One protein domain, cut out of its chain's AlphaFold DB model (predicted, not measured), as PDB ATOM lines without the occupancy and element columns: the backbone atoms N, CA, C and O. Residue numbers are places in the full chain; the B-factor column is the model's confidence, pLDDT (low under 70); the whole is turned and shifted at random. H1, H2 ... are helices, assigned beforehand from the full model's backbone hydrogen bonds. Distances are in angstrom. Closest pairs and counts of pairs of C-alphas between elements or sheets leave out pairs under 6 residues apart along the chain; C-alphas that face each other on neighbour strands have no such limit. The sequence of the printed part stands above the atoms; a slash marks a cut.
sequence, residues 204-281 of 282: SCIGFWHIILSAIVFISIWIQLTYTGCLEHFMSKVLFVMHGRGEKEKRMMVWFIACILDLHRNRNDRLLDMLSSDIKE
ATOM      1  N   SER A 204      27.834 -36.689  49.234       57.50
ATOM      2  CA  SER A 204      27.092 -36.303  48.026       57.50
ATOM      3  C   SER A 204      26.327 -34.986  48.189       57.50
ATOM      4  O   SER A 204      26.324 -34.160  47.273       57.50
ATOM      5  N   CYS A 205      25.743 -34.735  49.365       56.66
ATOM      6  CA  CYS A 205      24.965 -33.521  49.613       56.66
ATOM      7  C   CYS A 205      25.854 -32.275  49.717       56.66
ATOM      8  O   CYS A 205      25.492 -31.225  49.185       56.66
ATOM      9  N   ILE A 206      27.036 -32.387  50.334       70.50
ATOM     10  CA  ILE A 206      27.997 -31.275  50.408       70.50
ATOM     11  C   ILE A 206      28.473 -30.893  49.001       70.50
ATOM     12  O   ILE A 206      28.460 -29.713  48.641       70.50
ATOM     13  N   GLY A 207      28.819 -31.886  48.174       76.62
ATOM     14  CA  GLY A 207      29.209 -31.658  46.782       76.62
ATOM     15  C   GLY A 207      28.092 -31.006  45.964       76.62
ATOM     16  O   GLY A 207      28.329 -30.024  45.261       76.62
ATOM     17  N   PHE A 208      26.857 -31.489  46.109       69.56
ATOM     18  CA  PHE A 208      25.695 -30.953  45.399       69.56
ATOM     19  C   PHE A 208      25.406 -29.488  45.753       69.56
ATOM     20  O   PHE A 208      25.232 -28.655  44.860       69.56
ATOM     21  N   TRP A 209      25.419 -29.141  47.042       80.38
ATOM     22  CA  TRP A 209      25.194 -27.761  47.473       80.38
ATOM     23  C   TRP A 209      26.313 -26.819  47.037       80.38
ATOM     24  O   TRP A 209      26.028 -25.685  46.655       80.38
ATOM     25  N   HIS A 210      27.568 -27.276  47.030       75.06
ATOM     26  CA  HIS A 210      28.669 -26.491  46.474       75.06
ATOM     27  C   HIS A 210      28.499 -26.241  44.975       75.06
ATOM     28  O   HIS A 210      28.654 -25.101  44.547       75.06
ATOM     29  N   ILE A 211      28.085 -27.244  44.196       78.56
ATOM     30  CA  ILE A 211      27.818 -27.075  42.761       78.56
ATOM     31  C   ILE A 211      26.702 -26.046  42.528       78.56
ATOM     32  O   ILE A 211      26.868 -25.140  41.709       78.56
ATOM     33  N   ILE A 212      25.593 -26.132  43.271       77.25
ATOM     34  CA  ILE A 212      24.481 -25.177  43.147       77.25
ATOM     35  C   ILE A 212      24.920 -23.763  43.525       77.25
ATOM     36  O   ILE A 212      24.624 -22.811  42.801       77.25
ATOM     37  N   LEU A 213      25.629 -23.603  44.644       80.31
ATOM     38  CA  LEU A 213      26.058 -22.287  45.108       80.31
ATOM     39  C   LEU A 213      27.045 -21.651  44.120       80.31
ATOM     40  O   LEU A 213      26.907 -20.475  43.782       80.31
ATOM     41  N   SER A 214      27.989 -22.441  43.599       83.12
ATOM     42  CA  SER A 214      28.910 -22.011  42.547       83.12
ATOM     43  C   SER A 214      28.166 -21.598  41.280       83.12
ATOM     44  O   SER A 214      28.488 -20.555  40.714       83.12
ATOM     45  N   ALA A 215      27.134 -22.342  40.871       79.12
ATOM     46  CA  ALA A 215      26.317 -21.990  39.714       79.12
ATOM     47  C   ALA A 215      25.551 -20.670  39.919       79.12
ATOM     48  O   ALA A 215      25.543 -19.826  39.027       79.12
ATOM     49  N   ILE A 216      24.959 -20.442  41.096       78.75
ATOM     50  CA  ILE A 216      24.219 -19.202  41.397       78.75
ATOM     51  C   ILE A 216      25.148 -17.986  41.405       78.75
ATOM     52  O   ILE A 216      24.827 -16.961  40.799       78.75
ATOM     53  N   VAL A 217      26.302 -18.088  42.074       82.81
ATOM     54  CA  VAL A 217      27.301 -17.007  42.102       82.81
ATOM     55  C   VAL A 217      27.785 -16.712  40.687       82.81
ATOM     56  O   VAL A 217      27.849 -15.550  40.286       82.81
ATOM     57  N   PHE A 218      28.039 -17.758  39.903       83.25
ATOM     58  CA  PHE A 218      28.473 -17.623  38.521       83.25
ATOM     59  C   PHE A 218      27.423 -16.931  37.642       83.25
ATOM     60  O   PHE A 218      27.746 -15.953  36.972       83.25
ATOM     61  N   ILE A 219      26.159 -17.363  37.700       81.19
ATOM     62  CA  ILE A 219      25.047 -16.737  36.965       81.19
ATOM     63  C   ILE A 219      24.863 -15.274  37.390       81.19
ATOM     64  O   ILE A 219      24.596 -14.413  36.557       81.19
ATOM     65  N   SER A 220      25.043 -14.964  38.674       75.50
ATOM     66  CA  SER A 220      24.899 -13.594  39.182       75.50
ATOM     67  C   SER A 220      25.993 -12.669  38.642       75.50
ATOM     68  O   SER A 220      25.694 -11.578  38.154       75.50
ATOM     69  N   ILE A 221      27.251 -13.123  38.665       82.31
ATOM     70  CA  ILE A 221      28.382 -12.401  38.065       82.31
ATOM     71  C   ILE A 221      28.164 -12.256  36.553       82.31
ATOM     72  O   ILE A 221      28.354 -11.173  36.004       82.31
ATOM     73  N   TRP A 222      27.689 -13.313  35.893       80.56
ATOM     74  CA  TRP A 222      27.378 -13.324  34.465       80.56
ATOM     75  C   TRP A 222      26.332 -12.271  34.072       80.56
ATOM     76  O   TRP A 222      26.542 -11.504  33.128       80.56
ATOM     77  N   ILE A 223      25.215 -12.205  34.804       78.31
ATOM     78  CA  ILE A 223      24.153 -11.215  34.570       78.31
ATOM     79  C   ILE A 223      24.724  -9.802  34.705       78.31
ATOM     80  O   ILE A 223      24.480  -8.967  33.835       78.31
ATOM     81  N   GLN A 224      25.533  -9.542  35.736       78.94
ATOM     82  CA  GLN A 224      26.148  -8.226  35.918       78.94
ATOM     83  C   GLN A 224      27.146  -7.876  34.808       78.94
ATOM     84  O   GLN A 224      27.133  -6.750  34.313       78.94
ATOM     85  N   LEU A 225      27.974  -8.822  34.364       77.25
ATOM     86  CA  LEU A 225      28.936  -8.594  33.280       77.25
ATOM     87  C   LEU A 225      28.252  -8.345  31.933       77.25
ATOM     88  O   LEU A 225      28.700  -7.500  31.158       77.25
ATOM     89  N   THR A 226      27.143  -9.040  31.680       78.44
ATOM     90  CA  THR A 226      26.338  -8.846  30.467       78.44
ATOM     91  C   THR A 226      25.661  -7.477  30.481       78.44
ATOM     92  O   THR A 226      25.668  -6.775  29.474       78.44
ATOM     93  N   TYR A 227      25.105  -7.070  31.626       75.31
ATOM     94  CA  TYR A 227      24.370  -5.810  31.746       75.31
ATOM     95  C   TYR A 227      25.279  -4.575  31.717       75.31
ATOM     96  O   TYR A 227      24.872  -3.512  31.264       75.31
ATOM     97  N   THR A 228      26.524  -4.710  32.177       83.88
ATOM     98  CA  THR A 228      27.499  -3.608  32.226       83.88
ATOM     99  C   THR A 228      28.316  -3.452  30.943       83.88
ATOM    100  O   THR A 228      29.136  -2.541  30.860       83.88
ATOM    101  N   GLY A 229      28.155  -4.342  29.956       84.12
ATOM    102  CA  GLY A 229      28.991  -4.351  28.747       84.12
ATOM    103  C   GLY A 229      30.467  -4.678  29.016       84.12
ATOM    104  O   GLY A 229      31.302  -4.543  28.130       84.12
ATOM    105  N   CYS A 230      30.809  -5.135  30.224       84.00
ATOM    106  CA  CYS A 230      32.180  -5.447  30.636       84.00
ATOM    107  C   CYS A 230      32.627  -6.867  30.257       84.00
ATOM    108  O   CYS A 230      33.679  -7.323  30.712       84.00
ATOM    109  N   LEU A 231      31.842  -7.576  29.439       78.81
ATOM    110  CA  LEU A 231      32.126  -8.954  29.045       78.81
ATOM    111  C   LEU A 231      33.503  -9.079  28.375       78.81
ATOM    112  O   LEU A 231      34.268  -9.963  28.740       78.81
ATOM    113  N   GLU A 232      33.865  -8.160  27.478       76.38
ATOM    114  CA  GLU A 232      35.170  -8.172  26.798       76.38
ATOM    115  C   GLU A 232      36.343  -8.016  27.780       76.38
ATOM    116  O   GLU A 232      37.322  -8.762  27.718       76.38
ATOM    117  N   HIS A 233      36.225  -7.103  28.750       78.56
ATOM    118  CA  HIS A 233      37.260  -6.889  29.764       78.56
ATOM    119  C   HIS A 233      37.398  -8.092  30.710       78.56
ATOM    120  O   HIS A 233      38.507  -8.467  31.098       78.56
ATOM    121  N   PHE A 234      36.279  -8.732  31.055       80.75
ATOM    122  CA  PHE A 234      36.288  -9.968  31.832       80.75
ATOM    123  C   PHE A 234      36.947 -11.112  31.057       80.75
ATOM    124  O   PHE A 234      37.837 -11.769  31.596       80.75
ATOM    125  N   MET A 235      36.583 -11.305  29.787       78.38
ATOM    126  CA  MET A 235      37.177 -12.333  28.929       78.38
ATOM    127  C   MET A 235      38.688 -12.133  28.770       78.38
ATOM    128  O   MET A 235      39.441 -13.096  28.896       78.38
ATOM    129  N   SER A 236      39.152 -10.890  28.615       79.44
ATOM    130  CA  SER A 236      40.586 -10.569  28.583       79.44
ATOM    131  C   SER A 236      41.309 -10.985  29.873       79.44
ATOM    132  O   SER A 236      42.367 -11.616  29.816       79.44
ATOM    133  N   LYS A 237      40.720 -10.724  31.048       80.38
ATOM    134  CA  LYS A 237      41.294 -11.160  32.335       80.38
ATOM    135  C   LYS A 237      41.275 -12.673  32.511       80.38
ATOM    136  O   LYS A 237      42.224 -13.230  33.059       80.38
ATOM    137  N   VAL A 238      40.223 -13.342  32.047       78.62
ATOM    138  CA  VAL A 238      40.136 -14.805  32.076       78.62
ATOM    139  C   VAL A 238      41.246 -15.413  31.218       78.62
ATOM    140  O   VAL A 238      41.985 -16.261  31.716       78.62
ATOM    141  N   LEU A 239      41.431 -14.929  29.987       78.44
ATOM    142  CA  LEU A 239      42.514 -15.359  29.096       78.44
ATOM    143  C   LEU A 239      43.899 -15.105  29.713       78.44
ATOM    144  O   LEU A 239      44.759 -15.986  29.681       78.44
ATOM    145  N   PHE A 240      44.093 -13.954  30.367       82.69
ATOM    146  CA  PHE A 240      45.333 -13.649  31.085       82.69
ATOM    147  C   PHE A 240      45.616 -14.648  32.218       82.69
ATOM    148  O   PHE A 240      46.724 -15.172  32.324       82.69
ATOM    149  N   VAL A 241      44.607 -14.979  33.034       77.31
ATOM    150  CA  VAL A 241      44.736 -15.991  34.100       77.31
ATOM    151  C   VAL A 241      45.011 -17.382  33.523       77.31
ATOM    152  O   VAL A 241      45.732 -18.170  34.140       77.31
ATOM    153  N   MET A 242      44.485 -17.691  32.335       79.62
ATOM    154  CA  MET A 242      44.767 -18.965  31.677       79.62
ATOM    155  C   MET A 242      46.215 -19.084  31.204       79.62
ATOM    156  O   MET A 242      46.711 -20.206  31.156       79.62
ATOM    157  N   HIS A 243      46.919 -17.990  30.894       81.56
ATOM    158  CA  HIS A 243      48.258 -18.042  30.289       81.56
ATOM    159  C   HIS A 243      49.259 -18.890  31.106       81.56
ATOM    160  O   HIS A 243      50.038 -19.648  30.527       81.56
ATOM    161  N   GLY A 244      49.169 -18.865  32.443       83.19
ATOM    162  CA  GLY A 244      50.031 -19.638  33.352       83.19
ATOM    163  C   GLY A 244      49.504 -21.012  33.797       83.19
ATOM    164  O   GLY A 244      50.139 -21.655  34.629       83.19
ATOM    165  N   ARG A 245      48.342 -21.458  33.307       85.19
ATOM    166  CA  ARG A 245      47.694 -22.712  33.742       85.19
ATOM    167  C   ARG A 245      48.150 -23.922  32.926       85.19
ATOM    168  O   ARG A 245      48.586 -23.789  31.778       85.19
ATOM    169  N   GLY A 246      48.011 -25.113  33.511       90.56
ATOM    170  CA  GLY A 246      48.307 -26.369  32.822       90.56
ATOM    171  C   GLY A 246      47.341 -26.628  31.663       90.56
ATOM    172  O   GLY A 246      46.199 -26.169  31.662       90.56
ATOM    173  N   GLU A 247      47.772 -27.403  30.671       85.50
ATOM    174  CA  GLU A 247      47.021 -27.618  29.425       85.50
ATOM    175  C   GLU A 247      45.625 -28.236  29.649       85.50
ATOM    176  O   GLU A 247      44.648 -27.858  29.003       85.50
ATOM    177  N   LYS A 248      45.491 -29.131  30.638       80.50
ATOM    178  CA  LYS A 248      44.206 -29.739  31.020       80.50
ATOM    179  C   LYS A 248      43.217 -28.716  31.591       80.50
ATOM    180  O   LYS A 248      42.024 -28.789  31.303       80.50
ATOM    181  N   GLU A 249      43.707 -27.765  32.383       75.00
ATOM    182  CA  GLU A 249      42.889 -26.696  32.971       75.00
ATOM    183  C   GLU A 249      42.460 -25.695  31.892       75.00
ATOM    184  O   GLU A 249      41.289 -25.315  31.841       75.00
ATOM    185  N   LYS A 250      43.379 -25.354  30.976       79.38
ATOM    186  CA  LYS A 250      43.096 -24.521  29.798       79.38
ATOM    187  C   LYS A 250      41.971 -25.124  28.954       79.38
ATOM    188  O   LYS A 250      40.989 -24.439  28.689       79.38
ATOM    189  N   ARG A 251      42.043 -26.415  28.609       79.25
ATOM    190  CA  ARG A 251      40.987 -27.088  27.822       79.25
ATOM    191  C   ARG A 251      39.630 -27.088  28.528       79.25
ATOM    192  O   ARG A 251      38.613 -26.877  27.874       79.25
ATOM    193  N   MET A 252      39.602 -27.294  29.845       77.56
ATOM    194  CA  MET A 252      38.355 -27.273  30.618       77.56
ATOM    195  C   MET A 252      37.726 -25.873  30.638       77.56
ATOM    196  O   MET A 252      36.521 -25.747  30.426       77.56
ATOM    197  N   MET A 253      38.530 -24.824  30.835       78.81
ATOM    198  CA  MET A 253      38.044 -23.442  30.784       78.81
ATOM    199  C   MET A 253      37.607 -23.033  29.377       78.81
ATOM    200  O   MET A 253      36.561 -22.406  29.246       78.81
ATOM    201  N   VAL A 254      38.336 -23.426  28.330       81.88
ATOM    202  CA  VAL A 254      37.939 -23.181  26.934       81.88
ATOM    203  C   VAL A 254      36.612 -23.866  26.617       81.88
ATOM    204  O   VAL A 254      35.723 -23.229  26.063       81.88
ATOM    205  N   TRP A 255      36.432 -25.129  27.013       84.25
ATOM    206  CA  TRP A 255      35.169 -25.844  26.807       84.25
ATOM    207  C   TRP A 255      34.010 -25.175  27.551       84.25
ATOM    208  O   TRP A 255      32.919 -25.015  27.007       84.25
ATOM    209  N   PHE A 256      34.262 -24.721  28.777       78.62
ATOM    210  CA  PHE A 256      33.285 -23.992  29.575       78.62
ATOM    211  C   PHE A 256      32.908 -22.644  28.941       78.62
ATOM    212  O   PHE A 256      31.723 -22.338  28.811       78.62
ATOM    213  N   ILE A 257      33.893 -21.873  28.471       80.25
ATOM    214  CA  ILE A 257      33.683 -20.624  27.727       80.25
ATOM    215  C   ILE A 257      32.902 -20.891  26.434       80.25
ATOM    216  O   ILE A 257      31.969 -20.155  26.130       80.25
ATOM    217  N   ALA A 258      33.238 -21.947  25.693       77.44
ATOM    218  CA  ALA A 258      32.545 -22.312  24.462       77.44
ATOM    219  C   ALA A 258      31.080 -22.684  24.723       77.44
ATOM    220  O   ALA A 258      30.207 -22.205  24.009       77.44
ATOM    221  N   CYS A 259      30.787 -23.453  25.778       77.44
ATOM    222  CA  CYS A 259      29.408 -23.758  26.175       77.44
ATOM    223  C   CYS A 259      28.621 -22.487  26.507       77.44
ATOM    224  O   CYS A 259      27.461 -22.348  26.128       77.44
ATOM    225  N   ILE A 260      29.263 -21.544  27.196       72.88
ATOM    226  CA  ILE A 260      28.672 -20.246  27.509       72.88
ATOM    227  C   ILE A 260      28.409 -19.443  26.230       72.88
ATOM    228  O   ILE A 260      27.327 -18.889  26.077       72.88
ATOM    229  N   LEU A 261      29.367 -19.378  25.305       73.38
ATOM    230  CA  LEU A 261      29.204 -18.651  24.045       73.38
ATOM    231  C   LEU A 261      28.154 -19.295  23.131       73.38
ATOM    232  O   LEU A 261      27.395 -18.566  22.500       73.38
ATOM    233  N   ASP A 262      28.044 -20.625  23.113       75.50
ATOM    234  CA  ASP A 262      27.026 -21.365  22.351       75.50
ATOM    235  C   ASP A 262      25.616 -21.164  22.944       75.50
ATOM    236  O   ASP A 262      24.642 -20.988  22.215       75.50
ATOM    237  N   LEU A 263      25.501 -21.020  24.270       67.62
ATOM    238  CA  LEU A 263      24.280 -20.524  24.929       67.62
ATOM    239  C   LEU A 263      23.892 -19.102  24.479       67.62
ATOM    240  O   LEU A 263      22.725 -18.720  24.562       67.62
ATOM    241  N   HIS A 264      24.859 -18.330  23.979       62.59
ATOM    242  CA  HIS A 264      24.706 -16.963  23.474       62.59
ATOM    243  C   HIS A 264      24.823 -16.859  21.950       62.59
ATOM    244  O   HIS A 264      24.976 -15.749  21.436       62.59
ATOM    245  N   ARG A 265      24.711 -17.969  21.206       56.16
ATOM    246  CA  ARG A 265      24.952 -18.040  19.749       56.16
ATOM    247  C   ARG A 265      24.128 -17.061  18.902       56.16
ATOM    248  O   ARG A 265      24.496 -16.766  17.779       56.16
ATOM    249  N   ASN A 266      23.071 -16.465  19.453       51.88
ATOM    250  CA  ASN A 266      22.344 -15.377  18.793       51.88
ATOM    251  C   ASN A 266      23.004 -13.984  18.916       51.88
ATOM    252  O   ASN A 266      22.439 -13.015  18.409       51.88
ATOM    253  N   ARG A 267      24.148 -13.828  19.601       54.91
ATOM    254  CA  ARG A 267      24.776 -12.512  19.845       54.91
ATOM    255  C   ARG A 267      26.299 -12.417  19.675       54.91
ATOM    256  O   ARG A 267      26.772 -11.289  19.596       54.91
ATOM    257  N   ASN A 268      27.067 -13.512  19.617       56.81
ATOM    258  CA  ASN A 268      28.528 -13.454  19.830       56.81
ATOM    259  C   ASN A 268      29.402 -14.256  18.836       56.81
ATOM    260  O   ASN A 268      30.336 -14.940  19.253       56.81
ATOM    261  N   ASP A 269      29.186 -14.126  17.525       69.12
ATOM    262  CA  ASP A 269      30.020 -14.816  16.516       69.12
ATOM    263  C   ASP A 269      31.506 -14.391  16.554       69.12
ATOM    264  O   ASP A 269      32.403 -15.223  16.449       69.12
ATOM    265  N   ARG A 270      31.803 -13.111  16.832       62.69
ATOM    266  CA  ARG A 270      33.189 -12.588  16.877       62.69
ATOM    267  C   ARG A 270      34.075 -13.196  17.970       62.69
ATOM    268  O   ARG A 270      35.284 -13.308  17.786       62.69
ATOM    269  N   LEU A 271      33.501 -13.549  19.120       61.69
ATOM    270  CA  LEU A 271      34.254 -14.108  20.253       61.69
ATOM    271  C   LEU A 271      34.623 -15.578  20.019       61.69
ATOM    272  O   LEU A 271      35.668 -16.030  20.483       61.69
ATOM    273  N   LEU A 272      33.781 -16.310  19.283       64.88
ATOM    274  CA  LEU A 272      34.063 -17.685  18.874       64.88
ATOM    275  C   LEU A 272      35.222 -17.741  17.873       64.88
ATOM    276  O   LEU A 272      36.096 -18.597  18.013       64.88
ATOM    277  N   ASP A 273      35.286 -16.790  16.938       70.50
ATOM    278  CA  ASP A 273      36.387 -16.703  15.974       70.50
ATOM    279  C   ASP A 273      37.742 -16.474  16.666       70.50
ATOM    280  O   ASP A 273      38.695 -17.200  16.378       70.50
ATOM    281  N   MET A 274      37.814 -15.554  17.641       64.75
ATOM    282  CA  MET A 274      39.035 -15.289  18.427       64.75
ATOM    283  C   MET A 274      39.522 -16.501  19.231       64.75
ATOM    284  O   MET A 274      40.718 -16.747  19.335       64.75
ATOM    285  N   LEU A 275      38.608 -17.277  19.815       68.25
ATOM    286  CA  LEU A 275      38.995 -18.479  20.561       68.25
ATOM    287  C   LEU A 275      39.444 -19.607  19.626       68.25
ATOM    288  O   LEU A 275      40.255 -20.443  20.017       68.25
ATOM    289  N   SER A 276      38.929 -19.641  18.395       69.75
ATOM    290  CA  SER A 276      39.295 -20.657  17.406       69.75
ATOM    291  C   SER A 276      40.701 -20.462  16.825       69.75
ATOM    292  O   SER A 276      41.330 -21.452  16.442       69.75
ATOM    293  N   SER A 277      41.204 -19.221  16.771       70.06
ATOM    294  CA  SER A 277      42.556 -18.924  16.286       70.06
ATOM    295  C   SER A 277      43.624 -19.360  17.286       70.06
ATOM    296  O   SER A 277      44.561 -20.049  16.895       70.06
ATOM    297  N   ASP A 278      43.429 -19.080  18.576       59.78
ATOM    298  CA  ASP A 278      44.412 -19.406  19.623       59.78
ATOM    299  C   ASP A 278      44.586 -20.921  19.828       59.78
ATOM    300  O   ASP A 278      45.647 -21.382  20.240       59.78
ATOM    301  N   ILE A 279      43.561 -21.722  19.515       58.62
ATOM    302  CA  ILE A 279      43.622 -23.191  19.609       58.62
ATOM    303  C   ILE A 279      44.423 -23.806  18.452       58.62
ATOM    304  O   ILE A 279      44.921 -24.920  18.584       58.62
ATOM    305  N   LYS A 280      44.538 -23.127  17.304       58.38
ATOM    306  CA  LYS A 280      45.274 -23.657  16.144       58.38
ATOM    307  C   LYS A 280      46.781 -23.401  16.209       58.38
ATOM    308  O   LYS A 280      47.510 -24.036  15.453       58.38
ATOM    309  N   GLU A 281      47.233 -22.493  17.072       50.72
ATOM    310  CA  GLU A 281      48.636 -22.066  17.154       50.72
ATOM    311  C   GLU A 281      49.420 -22.654  18.345       50.72
ATOM    312  O   GLU A 281      50.622 -22.409  18.449       50.72
TER     313      GLU A 281
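This is residues 204 to 281 of the 282 residues of an uncharacterized protein of Ensete ventricosum (UniProt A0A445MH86). A long helix, H1, sticks out as an arm with its residues 204 to 221, and three shorter helices, H2, H3 and H4, stand side by side in a loose group, running in alternating directions. H1 and H2 make a V at their joined ends, while H3 and H4 form a helical hairpin, and the centres of H2, H3 and H4 make a triangle. The printed part has 78 residues with four named helices, in the order H1, H2, H3, H4, and no named strand; its class is all helix. The whole is only just loose, close to compact, with a radius of gyration of the C-alphas of 14.0 A, and it spans 41 by 31 by 20 A, the arm H1 adding to its length.

H1 is residues 204 to 227, the longest helix with 24 residues; it begins at C-alpha 204 at (27.092, -36.303, 48.026) and measures 34.7 A from first to last C-alpha. H2 is residues 231 to 243, 18.6 A long, beginning at C-alpha 231 at (32.126, -8.954, 29.045). H3 is residues 247 to 263, 24.2 A long. H4 is residues 269 to 280, 17.6 A long, and ends at C-alpha 280 at (45.274, -23.657, 16.144).

H1 and H2 are close but not clearly touching, and their closest C-alphas, those of Leu 225 and Leu 231, are 5.3 A apart. They run opposite ways at a steep tilt of 51 degrees. H2 and H3 are also close but not clearly touching, the closest C-alphas being those of Met 242 and Lys 250, 6.1 A apart. Their shallow tilt is 17 degrees, opposite ways. H3 and H4 touch and form a helical hairpin, H3 with residues 254 to 261 alone and H4 with residues 271 to 275 alone. Their closest C-alphas are those of Leu 261 and Leu 272, 7.2 A apart, and they run opposite ways at a shallow tilt of 20 degrees. H1 is apart from H3 and from H4, and H2 is apart from H4. In H1, H2 and H3 every O i to N i+4 pair is within hydrogen-bond range; in H4, 5 of 8 are.

The two C-alphas farthest apart are those of Cys 205 and Glu 281, at 41.8 A. The printed part has no cut, and the links H1 to H2, H2 to H3 and H3 to H4 are tight. Residues 204 to 221, 243 to 249 and 263 to 268 stand free. The mean pLDDT of the printed part is 74.6; 20 residues are under 70, among them residues 263 to 272 and 278 to 281, and the mean of H4 is 65.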